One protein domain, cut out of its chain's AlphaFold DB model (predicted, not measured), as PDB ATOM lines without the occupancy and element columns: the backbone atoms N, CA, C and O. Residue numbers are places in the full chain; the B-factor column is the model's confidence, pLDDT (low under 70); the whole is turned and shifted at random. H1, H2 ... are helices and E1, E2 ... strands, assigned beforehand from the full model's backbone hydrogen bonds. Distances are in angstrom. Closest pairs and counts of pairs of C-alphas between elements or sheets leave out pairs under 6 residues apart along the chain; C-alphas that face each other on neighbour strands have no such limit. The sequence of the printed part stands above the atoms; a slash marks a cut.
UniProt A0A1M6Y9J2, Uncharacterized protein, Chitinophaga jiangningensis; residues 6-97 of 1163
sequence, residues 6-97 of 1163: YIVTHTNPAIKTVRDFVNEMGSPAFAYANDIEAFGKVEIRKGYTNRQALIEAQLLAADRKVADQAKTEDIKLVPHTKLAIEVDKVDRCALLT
ATOM      1  N   TYR A   6     -19.267  31.633  31.204       59.31
ATOM      2  CA  TYR A   6     -19.625  31.050  29.920       59.31
ATOM      3  C   TYR A   6     -18.385  31.058  29.027       59.31
ATOM      4  O   TYR A   6     -17.747  32.098  28.892       59.31
ATOM      5  N   ILE A   7     -18.011  29.912  28.458       68.31
ATOM      6  CA  ILE A   7     -16.834  29.820  27.589       68.31
ATOM      7  C   ILE A   7     -17.283  29.923  26.137       68.31
ATOM      8  O   ILE A   7     -18.054  29.091  25.666       68.31
ATOM      9  N   VAL A   8     -16.748  30.917  25.441       57.56
ATOM     10  CA  VAL A   8     -16.913  31.136  24.005       57.56
ATOM     11  C   VAL A   8     -15.630  30.730  23.304       57.56
ATOM     12  O   VAL A   8     -14.532  31.026  23.775       57.56
ATOM     13  N   THR A   9     -15.765  30.052  22.171       60.81
ATOM     14  CA  THR A   9     -14.635  29.770  21.287       60.81
ATOM     15  C   THR A   9     -14.699  30.750  20.130       60.81
ATOM     16  O   THR A   9     -15.655  30.739  19.364       60.81
ATOM     17  N   HIS A  10     -13.691  31.611  20.000       63.91
ATOM     18  CA  HIS A  10     -13.626  32.546  18.883       63.91
ATOM     19  C   HIS A  10     -13.401  31.791  17.575       63.91
ATOM     20  O   HIS A  10     -12.380  31.129  17.438       63.91
ATOM     21  N   THR A  11     -14.296  31.885  16.597       46.56
ATOM     22  CA  THR A  11     -14.172  31.137  15.329       46.56
ATOM     23  C   THR A  11     -14.151  32.019  14.088       46.56
ATOM     24  O   THR A  11     -13.853  31.522  13.005       46.56
ATOM     25  N   ASN A  12     -14.398  33.325  14.223       51.16
ATOM     26  CA  ASN A  12     -14.505  34.233  13.085       51.16
ATOM     27  C   ASN A  12     -13.133  34.826  12.687       51.16
ATOM     28  O   ASN A  12     -12.639  35.736  13.355       51.16
ATOM     29  N   PRO A  13     -12.510  34.403  11.570       49.06
ATOM     30  CA  PRO A  13     -11.210  34.930  11.149       49.06
ATOM     31  C   PRO A  13     -11.262  36.388  10.658       49.06
ATOM     32  O   PRO A  13     -10.210  36.994  10.448       49.06
ATOM     33  N   ALA A  14     -12.456  36.960  10.447       50.19
ATOM     34  CA  ALA A  14     -12.614  38.369  10.081       50.19
ATOM     35  C   ALA A  14     -12.350  39.314  11.265       50.19
ATOM     36  O   ALA A  14     -11.929  40.451  11.050       50.19
ATOM     37  N   ILE A  15     -12.543  38.834  12.497       63.78
ATOM     38  CA  ILE A  15     -12.254  39.563  13.731       63.78
ATOM     39  C   ILE A  15     -10.781  39.340  14.072       63.78
ATOM     40  O   ILE A  15     -10.358  38.216  14.354       63.78
ATOM     41  N   LYS A  16      -9.983  40.408  14.011       75.19
ATOM     42  CA  LYS A  16      -8.519  40.310  14.100       75.19
ATOM     43  C   LYS A  16      -7.979  40.631  15.485       75.19
ATOM     44  O   LYS A  16      -6.887  40.175  15.816       75.19
ATOM     45  N   THR A  17      -8.710  41.406  16.278       88.81
ATOM     46  CA  THR A  17      -8.281  41.858  17.606       88.81
ATOM     47  C   THR A  17      -9.355  41.607  18.655       88.81
ATOM     48  O   THR A  17     -10.531  41.425  18.335       88.81
ATOM     49  N   VAL A  18      -8.960  41.615  19.929       87.56
ATOM     50  CA  VAL A  18      -9.913  41.533  21.046       87.56
ATOM     51  C   VAL A  18     -10.868  42.727  21.040       87.56
ATOM     52  O   VAL A  18     -12.048  42.555  21.327       87.56
ATOM     53  N   ARG A  19     -10.404  43.925  20.660       87.44
ATOM     54  CA  ARG A  19     -11.272  45.098  20.497       87.44
ATOM     55  C   ARG A  19     -12.372  44.856  19.469       87.44
ATOM     56  O   ARG A  19     -13.524  45.176  19.743       87.44
ATOM     57  N   ASP A  20     -12.026  44.282  18.318       82.62
ATOM     58  CA  ASP A  20     -13.008  43.960  17.278       82.62
ATOM     59  C   ASP A  20     -14.035  42.948  17.801       82.62
ATOM     60  O   ASP A  20     -15.231  43.123  17.593       82.62
ATOM     61  N   PHE A  21     -13.569  41.935  18.540       81.44
ATOM     62  CA  PHE A  21     -14.427  40.906  19.124       81.44
ATOM     63  C   PHE A  21     -15.393  41.482  20.146       81.44
ATOM     64  O   PHE A  21     -16.565  41.148  20.132       81.44
ATOM     65  N   VAL A  22     -14.926  42.339  21.047       84.81
ATOM     66  CA  VAL A  22     -15.763  42.865  22.127       84.81
ATOM     67  C   VAL A  22     -16.714  43.959  21.618       84.81
ATOM     68  O   VAL A  22     -17.820  44.083  22.128       84.81
ATOM     69  N   ASN A  23     -16.335  44.729  20.594       81.94
ATOM     70  CA  ASN A  23     -17.160  45.832  20.080       81.94
ATOM     71  C   ASN A  23     -18.158  45.422  18.990       81.94
ATOM     72  O   ASN A  23     -18.966  46.247  18.557       81.94
ATOM     73  N   GLU A  24     -18.116  44.176  18.524       73.69
ATOM     74  CA  GLU A  24     -19.089  43.685  17.559       73.69
ATOM     75  C   GLU A  24     -20.483  43.598  18.197       73.69
ATOM     76  O   GLU A  24     -20.679  42.968  19.233       73.69
ATOM     77  N   MET A  25     -21.477  44.212  17.549       55.31
ATOM     78  CA  MET A  25     -22.862  44.321  18.041       55.31
ATOM     79  C   MET A  25     -23.562  42.955  18.228       55.31
ATOM     80  O   MET A  25     -24.628  42.887  18.832       55.31
ATOM     81  N   GLY A  26     -22.973  41.881  17.693       54.06
ATOM     82  CA  GLY A  26     -23.400  40.490  17.851       54.06
ATOM     83  C   GLY A  26     -22.418  39.622  18.643       54.06
ATOM     84  O   GLY A  26     -22.497  38.404  18.532       54.06
ATOM     85  N   SER A  27     -21.496  40.213  19.410       68.00
ATOM     86  CA  SER A  27     -20.538  39.479  20.242       68.00
ATOM     87  C   SER A  27     -21.087  39.147  21.628       68.00
ATOM     88  O   SER A  27     -21.636  40.024  22.300       68.00
ATOM     89  N   PRO A  28     -20.893  37.918  22.135       61.78
ATOM     90  CA  PRO A  28     -21.333  37.539  23.476       61.78
ATOM     91  C   PRO A  28     -20.583  38.312  24.565       61.78
ATOM     92  O   PRO A  28     -21.060  38.386  25.697       61.78
ATOM     93  N   ALA A  29     -19.437  38.919  24.232       79.69
ATOM     94  CA  ALA A  29     -18.657  39.767  25.122       79.69
ATOM     95  C   ALA A  29     -19.024  41.258  25.020       79.69
ATOM     96  O   ALA A  29     -18.369  42.068  25.670       79.69
ATOM     97  N   PHE A  30     -20.063  41.646  24.267       80.94
ATOM     98  CA  PHE A  30     -20.390  43.055  24.003       80.94
ATOM     99  C   PHE A  30     -20.609  43.910  25.261       80.94
ATOM    100  O   PHE A  30     -20.300  45.101  25.275       80.94
ATOM    101  N   ALA A  31     -21.032  43.311  26.379       80.88
ATOM    102  CA  ALA A  31     -21.130  44.018  27.658       80.88
ATOM    103  C   ALA A  31     -19.780  44.580  28.164       80.88
ATOM    104  O   ALA A  31     -19.767  45.482  29.001       80.88
ATOM    105  N   TYR A  32     -18.654  44.074  27.650       88.12
ATOM    106  CA  TYR A  32     -17.302  44.551  27.937       88.12
ATOM    107  C   TYR A  32     -16.803  45.611  26.938       88.12
ATOM    108  O   TYR A  32     -15.665  46.053  27.069       88.12
ATOM    109  N   ALA A  33     -17.616  46.069  25.976       84.81
ATOM    110  CA  ALA A  33     -17.219  47.078  24.976       84.81
ATOM    111  C   ALA A  33     -16.670  48.368  25.603       84.81
ATOM    112  O   ALA A  33     -15.769  49.005  25.061       84.81
ATOM    113  N   ASN A  34     -17.163  48.716  26.795       84.06
ATOM    114  CA  ASN A  34     -16.707  49.881  27.550       84.06
ATOM    115  C   ASN A  34     -15.551  49.580  28.530       84.06
ATOM    116  O   ASN A  34     -15.002  50.516  29.107       84.06
ATOM    117  N   ASP A  35     -15.189  48.307  28.744       88.88
ATOM    118  CA  ASP A  35     -14.116  47.870  29.654       88.88
ATOM    119  C   ASP A  35     -13.489  46.532  29.202       88.88
ATOM    120  O   ASP A  35     -13.704  45.459  29.776       88.88
ATOM    121  N   ILE A  36     -12.689  46.604  28.133       92.25
ATOM    122  CA  ILE A  36     -12.027  45.441  27.519       92.25
ATOM    123  C   ILE A  36     -10.926  44.860  28.432       92.25
ATOM    124  O   ILE A  36     -10.613  43.671  28.375       92.25
ATOM    125  N   GLU A  37     -10.343  45.657  29.331       90.69
ATOM    126  CA  GLU A  37      -9.361  45.150  30.299       90.69
ATOM    127  C   GLU A  37     -10.017  44.283  31.383       90.69
ATOM    128  O   GLU A  37      -9.426  43.292  31.821       90.69
ATOM    129  N   ALA A  38     -11.258  44.579  31.786       89.31
ATOM    130  CA  ALA A  38     -12.027  43.667  32.631       89.31
ATOM    131  C   ALA A  38     -12.296  42.325  31.933       89.31
ATOM    132  O   ALA A  38     -12.215  41.288  32.590       89.31
ATOM    133  N   PHE A  39     -12.526  42.322  30.614       92.69
ATOM    134  CA  PHE A  39     -12.654  41.088  29.829       92.69
ATOM    135  C   PHE A  39     -11.370  40.247  29.866       92.69
ATOM    136  O   PHE A  39     -11.434  39.034  30.062       92.69
ATOM    137  N   GLY A  40     -10.194  40.874  29.767       89.62
ATOM    138  CA  GLY A  40      -8.900  40.187  29.880       89.62
ATOM    139  C   GLY A  40      -8.639  39.547  31.249       89.62
ATOM    140  O   GLY A  40      -7.888  38.572  31.338       89.62
ATOM    141  N   LYS A  41      -9.265  40.066  32.311       92.88
ATOM    142  CA  LYS A  41      -9.103  39.598  33.699       92.88
ATOM    143  C   LYS A  41     -10.057  38.470  34.093       92.88
ATOM    144  O   LYS A  41      -9.873  37.902  35.166       92.88
ATOM    145  N   VAL A  42     -11.044  38.135  33.259       90.69
ATOM    146  CA  VAL A  42     -11.982  37.043  33.557       90.69
ATOM    147  C   VAL A  42     -11.217  35.724  33.640       90.69
ATOM    148  O   VAL A  42     -10.464  35.370  32.729       90.69
ATOM    149  N   GLU A  43     -11.396  35.003  34.746       87.94
ATOM    150  CA  GLU A  43     -10.779  33.694  34.957       87.94
ATOM    151  C   GLU A  43     -11.569  32.601  34.224       87.94
ATOM    152  O   GLU A  43     -12.747  32.377  34.493       87.94
ATOM    153  N   ILE A  44     -10.899  31.877  33.325       79.94
ATOM    154  CA  ILE A  44     -11.438  30.680  32.660       79.94
ATOM    155  C   ILE A  44     -11.401  29.490  33.628       79.94
ATOM    156  O   ILE A  44     -12.316  28.671  33.690       79.94
ATOM    157  N   ARG A  45     -10.314  29.393  34.393       78.38
ATOM    158  CA  ARG A  45     -10.107  28.460  35.506       78.38
ATOM    159  C   ARG A  45      -9.178  29.132  36.514       78.38
ATOM    160  O   ARG A  45      -8.489  30.081  36.158       78.38
ATOM    161  N   LYS A  46      -9.143  28.643  37.753       76.12
ATOM    162  CA  LYS A  46      -8.394  29.262  38.863       76.12
ATOM    163  C   LYS A  46      -6.957  29.634  38.452       76.12
ATOM    164  O   LYS A  46      -6.161  28.739  38.166       76.12
ATOM    165  N   GLY A  47      -6.643  30.932  38.431       75.44
ATOM    166  CA  GLY A  47      -5.323  31.463  38.058       75.44
ATOM    167  C   GLY A  47      -5.000  31.494  36.555       75.44
ATOM    168  O   GLY A  47      -3.842  31.718  36.210       75.44
ATOM    169  N   TYR A  48      -5.985  31.255  35.681       85.69
ATOM    170  CA  TYR A  48      -5.849  31.293  34.224       85.69
ATOM    171  C   TYR A  48      -6.900  32.216  33.593       85.69
ATOM    172  O   TYR A  48      -8.089  31.879  33.566       85.69
ATOM    173  N   THR A  49      -6.476  33.380  33.102       93.25
ATOM    174  CA  THR A  49      -7.369  34.433  32.590       93.25
ATOM    175  C   THR A  49      -7.506  34.425  31.070       93.25
ATOM    176  O   THR A  49      -6.685  33.848  30.354       93.25
ATOM    177  N   ASN A  50      -8.505  35.144  30.555       92.19
ATOM    178  CA  ASN A  50      -8.638  35.415  29.122       92.19
ATOM    179  C   ASN A  50      -7.374  36.011  28.511       92.19
ATOM    180  O   ASN A  50      -6.968  35.595  27.432       92.19
ATOM    181  N   ARG A  51      -6.718  36.953  29.198       92.81
ATOM    182  CA  ARG A  51      -5.467  37.541  28.706       92.81
ATOM    183  C   ARG A  51      -4.377  36.485  28.535       92.81
ATOM    184  O   ARG A  51      -3.671  36.501  27.533       92.81
ATOM    185  N   GLN A  52      -4.262  35.547  29.474       90.38
ATOM    186  CA  GLN A  52      -3.305  34.445  29.357       90.38
ATOM    187  C   GLN A  52      -3.678  33.496  28.213       90.38
ATOM    188  O   GLN A  52      -2.802  33.138  27.430       90.38
ATOM    189  N   ALA A  53      -4.965  33.180  28.040       84.56
ATOM    190  CA  ALA A  53      -5.441  32.390  26.903       84.56
ATOM    191  C   ALA A  53      -5.133  33.049  25.548       84.56
ATOM    192  O   ALA A  53      -4.691  32.378  24.620       84.56
ATOM    193  N   LEU A  54      -5.295  34.370  25.447       90.12
ATOM    194  CA  LEU A  54      -4.997  35.153  24.245       90.12
ATOM    195  C   LEU A  54      -3.503  35.164  23.888       90.12
ATOM    196  O   LEU A  54      -3.141  35.126  22.710       90.12
ATOM    197  N   ILE A  55      -2.634  35.207  24.901       89.19
ATOM    198  CA  ILE A  55      -1.180  35.148  24.716       89.19
ATOM    199  C   ILE A  55      -0.762  33.731  24.319       89.19
ATOM    200  O   ILE A  55       0.006  33.558  23.376       89.19
ATOM    201  N   GLU A  56      -1.279  32.704  24.991       83.50
ATOM    202  CA  GLU A  56      -0.937  31.308  24.698       83.50
ATOM    203  C   GLU A  56      -1.449  30.833  23.336       83.50
ATOM    204  O   GLU A  56      -0.802  29.992  22.709       83.50
ATOM    205  N   ALA A  57      -2.550  31.408  22.849       74.88
ATOM    206  CA  ALA A  57      -3.113  31.112  21.536       74.88
ATOM    207  C   ALA A  57      -2.213  31.544  20.359       74.88
ATOM    208  O   ALA A  57      -2.435  31.103  19.230       74.88
ATOM    209  N   GLN A  58      -1.183  32.373  20.584       80.25
ATOM    210  CA  GLN A  58      -0.258  32.755  19.515       80.25
ATOM    211  C   GLN A  58       0.676  31.589  19.146       80.25
ATOM    212  O   GLN A  58       1.409  31.042  19.979       80.25
ATOM    213  N   LEU A  59       0.704  31.236  17.859       62.94
ATOM    214  CA  LEU A  59       1.465  30.091  17.350       62.94
ATOM    215  C   LEU A  59       2.986  30.285  17.476       62.94
ATOM    216  O   LEU A  59       3.694  29.347  17.841       62.94
ATOM    217  N   LEU A  60       3.493  31.498  17.228       69.62
ATOM    218  CA  LEU A  60       4.927  31.802  17.233       69.62
ATOM    219  C   LEU A  60       5.381  32.411  18.566       69.62
ATOM    220  O   LEU A  60       4.723  33.276  19.138       69.62
ATOM    221  N   ALA A  61       6.568  32.020  19.038       67.25
ATOM    222  CA  ALA A  61       7.146  32.546  20.280       67.25
ATOM    223  C   ALA A  61       7.434  34.062  20.227       67.25
ATOM    224  O   ALA A  61       7.400  34.729  21.260       67.25
ATOM    225  N   ALA A  62       7.704  34.609  19.036       68.69
ATOM    226  CA  ALA A  62       7.856  36.049  18.832       68.69
ATOM    227  C   ALA A  62       6.525  36.790  19.056       68.69
ATOM    228  O   ALA A  62       6.494  37.775  19.788       68.69
ATOM    229  N   ASP A  63       5.423  36.254  18.527       67.88
ATOM    230  CA  ASP A  63       4.083  36.839  18.654       67.88
ATOM    231  C   ASP A  63       3.574  36.793  20.100       67.88
ATOM    232  O   ASP A  63       2.929  37.733  20.553       67.88
ATOM    233  N   ARG A  64       3.934  35.752  20.869       78.81
ATOM    234  CA  ARG A  64       3.640  35.691  22.315       78.81
ATOM    235  C   ARG A  64       4.299  36.826  23.086       78.81
ATOM    236  O   ARG A  64       3.651  37.428  23.931       78.81
ATOM    237  N   LYS A  65       5.567  37.140  22.789       79.94
ATOM    238  CA  LYS A  65       6.282  38.254  23.439       79.94
ATOM    239  C   LYS A  65       5.657  39.605  23.098       79.94
ATOM    240  O   LYS A  65       5.574  40.466  23.966       79.94
ATOM    241  N   VAL A  66       5.208  39.771  21.854       81.75
ATOM    242  CA  VAL A  66       4.501  40.979  21.409       81.75
ATOM    243  C   VAL A  66       3.136  41.091  22.097       81.75
ATOM    244  O   VAL A  66       2.813  42.149  22.626       81.75
ATOM    245  N   ALA A  67       2.363  40.003  22.160       82.81
ATOM    246  CA  ALA A  67       1.058  39.967  22.825       82.81
ATOM    247  C   ALA A  67       1.157  40.182  24.345       82.81
ATOM    248  O   ALA A  67       0.311  40.858  24.925       82.81
ATOM    249  N   ASP A  68       2.202  39.660  24.990       86.75
ATOM    250  CA  ASP A  68       2.422  39.833  26.429       86.75
ATOM    251  C   ASP A  68       2.721  41.296  26.804       86.75
ATOM    252  O   ASP A  68       2.326  41.762  27.872       86.75
ATOM    253  N   GLN A  69       3.331  42.053  25.889       85.12
ATOM    254  CA  GLN A  69       3.605  43.487  26.041       85.12
ATOM    255  C   GLN A  69       2.459  44.388  25.544       85.12
ATOM    256  O   GLN A  69       2.478  45.593  25.798       85.12
ATOM    257  N   ALA A  70       1.460  43.830  24.854       85.88
ATOM    258  CA  ALA A  70       0.320  44.568  24.319       85.88
ATOM    259  C   ALA A  70      -0.803  44.754  25.360       85.88
ATOM    260  O   ALA A  70      -0.979  43.949  26.287       85.88
ATOM    261  N   LYS A  71      -1.596  45.819  25.187       89.25
ATOM    262  CA  LYS A  71      -2.862  45.998  25.915       89.25
ATOM    263  C   LYS A  71      -3.862  44.937  25.478       89.25
ATOM    264  O   LYS A  71      -3.848  44.553  24.311       89.25
ATOM    265  N   THR A  72      -4.756  44.516  26.373       88.88
ATOM    266  CA  THR A  72      -5.704  43.418  26.107       88.88
ATOM    267  C   THR A  72      -6.503  43.643  24.821       88.88
ATOM    268  O   THR A  72      -6.674  42.720  24.034       88.88
ATOM    269  N   GLU A  73      -6.923  44.883  24.574       90.69
ATOM    270  CA  GLU A  73      -7.673  45.306  23.386       90.69
ATOM    271  C   GLU A  73      -6.927  45.133  22.053       90.69
ATOM    272  O   GLU A  73      -7.554  44.816  21.041       90.69
ATOM    273  N   ASP A  74      -5.604  45.293  22.053       89.38
ATOM    274  CA  ASP A  74      -4.770  45.259  20.848       89.38
ATOM    275  C   ASP A  74      -4.178  43.859  20.595       89.38
ATOM    276  O   ASP A  74      -3.493  43.640  19.591       89.38
ATOM    277  N   ILE A  75      -4.438  42.889  21.482       91.12
ATOM    278  CA  ILE A  75      -3.989  41.511  21.277       91.12
ATOM    279  C   ILE A  75      -4.705  40.936  20.054       91.12
ATOM    280  O   ILE A  75      -5.933  40.983  19.930       91.12
ATOM    281  N   LYS A  76      -3.914  40.359  19.146       84.75
ATOM    282  CA  LYS A  76      -4.427  39.649  17.981       84.75
ATOM    283  C   LYS A  76      -5.235  38.441  18.437       84.75
ATOM    284  O   LYS A  76      -4.711  37.561  19.117       84.75
ATOM    285  N   LEU A  77      -6.492  38.378  18.023       76.25
ATOM    286  CA  LEU A  77      -7.375  37.283  18.371       76.25
ATOM    287  C   LEU A  77      -7.234  36.160  17.335       76.25
ATOM    288  O   LEU A  77      -7.464  36.355  16.142       76.25
ATOM    289  N   VAL A  78      -6.800  34.984  17.788       71.88
ATOM    290  CA  VAL A  78      -6.564  33.817  16.927       71.88
ATOM    291  C   VAL A  78      -7.814  32.929  16.933       71.88
ATOM    292  O   VAL A  78      -8.387  32.711  18.006       71.88
ATOM    293  N   PRO A  79      -8.266  32.402  15.779       59.56
ATOM    294  CA  PRO A  79      -9.347  31.422  15.750       59.56
ATOM    295  C   PRO A  79      -9.076  30.233  16.683       59.56
ATOM    296  O   PRO A  79      -7.938  29.815  16.876       59.56
ATOM    297  N   HIS A  80     -10.145  29.705  17.262       51.69
ATOM    298  CA  HIS A  80     -10.206  28.686  18.309       51.69
ATOM    299  C   HIS A  80      -9.697  29.100  19.697       51.69
ATOM    300  O   HIS A  80      -9.603  28.256  20.591       51.69
ATOM    301  N   THR A  81      -9.428  30.389  19.930       67.81
ATOM    302  CA  THR A  81      -9.131  30.876  21.286       67.81
ATOM    303  C   THR A  81     -10.379  30.769  22.164       67.81
ATOM    304  O   THR A  81     -11.429  31.314  21.822       67.81
ATOM    305  N   LYS A  82     -10.265  30.077  23.303       74.25
ATOM    306  CA  LYS A  82     -11.337  29.961  24.301       74.25
ATOM    307  C   LYS A  82     -11.278  31.131  25.275       74.25
ATOM    308  O   LYS A  82     -10.246  31.353  25.904       74.25
ATOM    309  N   LEU A  83     -12.389  31.843  25.413       80.69
ATOM    310  CA  LEU A  83     -12.526  33.032  26.245       80.69
ATOM    311  C   LEU A  83     -13.720  32.856  27.184       80.69
ATOM    312  O   LEU A  83     -14.796  32.437  26.767       80.69
ATOM    313  N   ALA A  84     -13.531  33.154  28.460       82.69
ATOM    314  CA  ALA A  84     -14.560  33.138  29.482       82.69
ATOM    315  C   ALA A  84     -15.263  34.493  29.585       82.69
ATOM    316  O   ALA A  84     -14.644  35.551  29.550       82.69
ATOM    317  N   ILE A  85     -16.570  34.460  29.769       81.81
ATOM    318  CA  ILE A  85     -17.424  35.631  29.934       81.81
ATOM    319  C   ILE A  85     -18.210  35.409  31.216       81.81
ATOM    320  O   ILE A  85     -18.759  34.327  31.420       81.81
ATOM    321  N   GLU A  86     -18.269  36.388  32.112       82.12
ATOM    322  CA  GLU A  86     -19.111  36.248  33.303       82.12
ATOM    323  C   GLU A  86     -20.578  36.106  32.860       82.12
ATOM    324  O   GLU A  86     -21.049  36.856  32.008       82.12
ATOM    325  N   VAL A  87     -21.302  35.106  33.378       64.94
ATOM    326  CA  VAL A  87     -22.648  34.730  32.880       64.94
ATOM    327  C   VAL A  87     -23.672  35.877  32.969       64.94
ATOM    328  O   VAL A  87     -24.693  35.865  32.280       64.94
ATOM    329  N   ASP A  88     -23.447  36.859  33.834       66.31
ATOM    330  CA  ASP A  88     -24.231  38.092  33.962       66.31
ATOM    331  C   ASP A  88     -23.884  39.164  32.916       66.31
ATOM    332  O   ASP A  88     -24.723  40.021  32.647       66.31
ATOM    333  N   LYS A  89     -22.709  39.077  32.287       72.81
ATOM    334  CA  LYS A  89     -22.212  39.981  31.240       72.81
ATOM    335  C   LYS A  89     -22.236  39.369  29.835       72.81
ATOM    336  O   LYS A  89     -21.716  39.968  28.902       72.81
ATOM    337  N   VAL A  90     -22.848  38.197  29.663       67.25
ATOM    338  CA  VAL A  90     -23.081  37.615  28.333       67.25
ATOM    339  C   VAL A  90     -24.204  38.377  27.631       67.25
ATOM    340  O   VAL A  90     -25.346  38.383  28.112       67.25
ATOM    341  N   ASP A  91     -23.907  38.974  26.477       59.78
ATOM    342  CA  ASP A  91     -24.941  39.524  25.600       59.78
ATOM    343  C   ASP A  91     -25.749  38.374  24.977       59.78
ATOM    344  O   ASP A  91     -25.218  37.493  24.306       59.78
ATOM    345  N   ARG A  92     -27.062  38.355  25.228       44.84
ATOM    346  CA  ARG A  92     -27.951  37.267  24.795       44.84
ATOM    347  C   ARG A  92     -28.443  37.428  23.358       44.84
ATOM    348  O   ARG A  92     -28.908  36.447  22.783       44.84
ATOM    349  N   CYS A  93     -28.364  38.631  22.791       38.72
ATOM    350  CA  CYS A  93     -28.691  38.873  21.387       38.72
ATOM    351  C   CYS A  93     -27.596  38.316  20.472       38.72
ATOM    352  O   CYS A  93     -27.915  37.742  19.435       38.72
ATOM    353  N   ALA A  94     -26.341  38.382  20.914       39.50
ATOM    354  CA  ALA A  94     -25.194  37.740  20.277       39.50
ATOM    355  C   ALA A  94     -25.288  36.210  20.239       39.50
ATOM    356  O   ALA A  94     -24.924  35.571  19.252       39.50
ATOM    357  N   LEU A  95     -25.872  35.618  21.287       37.47
ATOM    358  CA  LEU A  95     -26.110  34.179  21.316       37.47
ATOM    359  C   LEU A  95     -27.030  33.740  20.166       37.47
ATOM    360  O   LEU A  95     -26.937  32.591  19.777       37.47
ATOM    361  N   LEU A  96     -27.902  34.604  19.623       33.19
ATOM    362  CA  LEU A  96     -28.794  34.277  18.495       33.19
ATOM    363  C   LEU A  96     -28.085  34.285  17.127       33.19
ATOM    364  O   LEU A  96     -28.681  33.847  16.141       33.19
ATOM    365  N   THR A  97     -26.854  34.801  17.056       36.22
ATOM    366  CA  THR A  97     -26.062  34.948  15.821       36.22
ATOM    367  C   THR A  97     -24.825  34.053  15.774       36.22
ATOM    368  O   THR A  97     -24.281  33.840  14.692       36.22
TER     369      THR A  97
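Overview. This is residues 6 to 97 of the 1163 residues of an uncharacterized protein of Chitinophaga jiangningensis (UniProt A0A1M6Y9J2). A small two-strand sheet, E1 beside E3, has the short helices H2 and H3 packed on E3, while the helical hairpin of H3 and H4 reaches toward one end and the last residues, 91 to 97, lie at the opposite end. H1 sits beside H2, and the short strand E2 lies near E3. The printed part has 92 residues, with four named helices and three named strands in the order E1 H1 H2 E2 H3 H4 E3; the sheet order E1 - E3 is antiparallel. The class is mixed, helices and strands, though under half of the residues are in named elements. The whole is compact, with a radius of gyration of the C-alphas of 12.1 A and spans of 37 by 30 by 22 A.

Arrangement. E1, residues 6 to 9, and E3, residues 82 to 86, are antiparallel at 153 degrees; N 6 and O 85 are within hydrogen-bond range at 2.7 A, N 83 and O 8 at 2.8 A. The closest C-alphas of E3 and H3, residues 50 to 56, are those of Leu 83 and Asn 50, 5.4 A apart. H2, residues 36 to 41, touches H3 about perpendicular at 78 degrees, the closest C-alphas being those of Gly 40 and Arg 51, 4.5 A apart. H1, residues 18 to 23, only just touches H2, with 3 pairs of C-alphas within 8 A, the closest those of Val 22 and Ile 36 at 7.0 A. H3 and H4, residues 61 to 69, form a helical hairpin, at a shallow tilt of 28 degrees, opposite ways; the closest C-alphas, of Ile 55 and Arg 64, are 5.4 A apart. E2, residues 43 to 45, pairs with no named strand; the C-alphas of Ile 44 and Ala 84 are its closest to E3, 5.1 A apart. In H1, H2, H3 and H4 every O i to N i+4 pair is within hydrogen-bond range.

Along the chain. E1 begins at C-alpha 6, (-19.625, 31.050, 29.920). E3 is 13.5 A long and ends at C-alpha 86, (-19.111, 36.248, 33.303). H4 is 12.9 A long.

Size, cuts and confidence. The C-alphas of Ala 62 and Cys 93 are the two farthest apart, at 36.7 A. The printed part has no cut. The links H1 to H2 and H4 to E3 are long. The mean pLDDT of the printed part is 74.7, and 32 residues are under 70, among them 6 to 15 and 90 to 97.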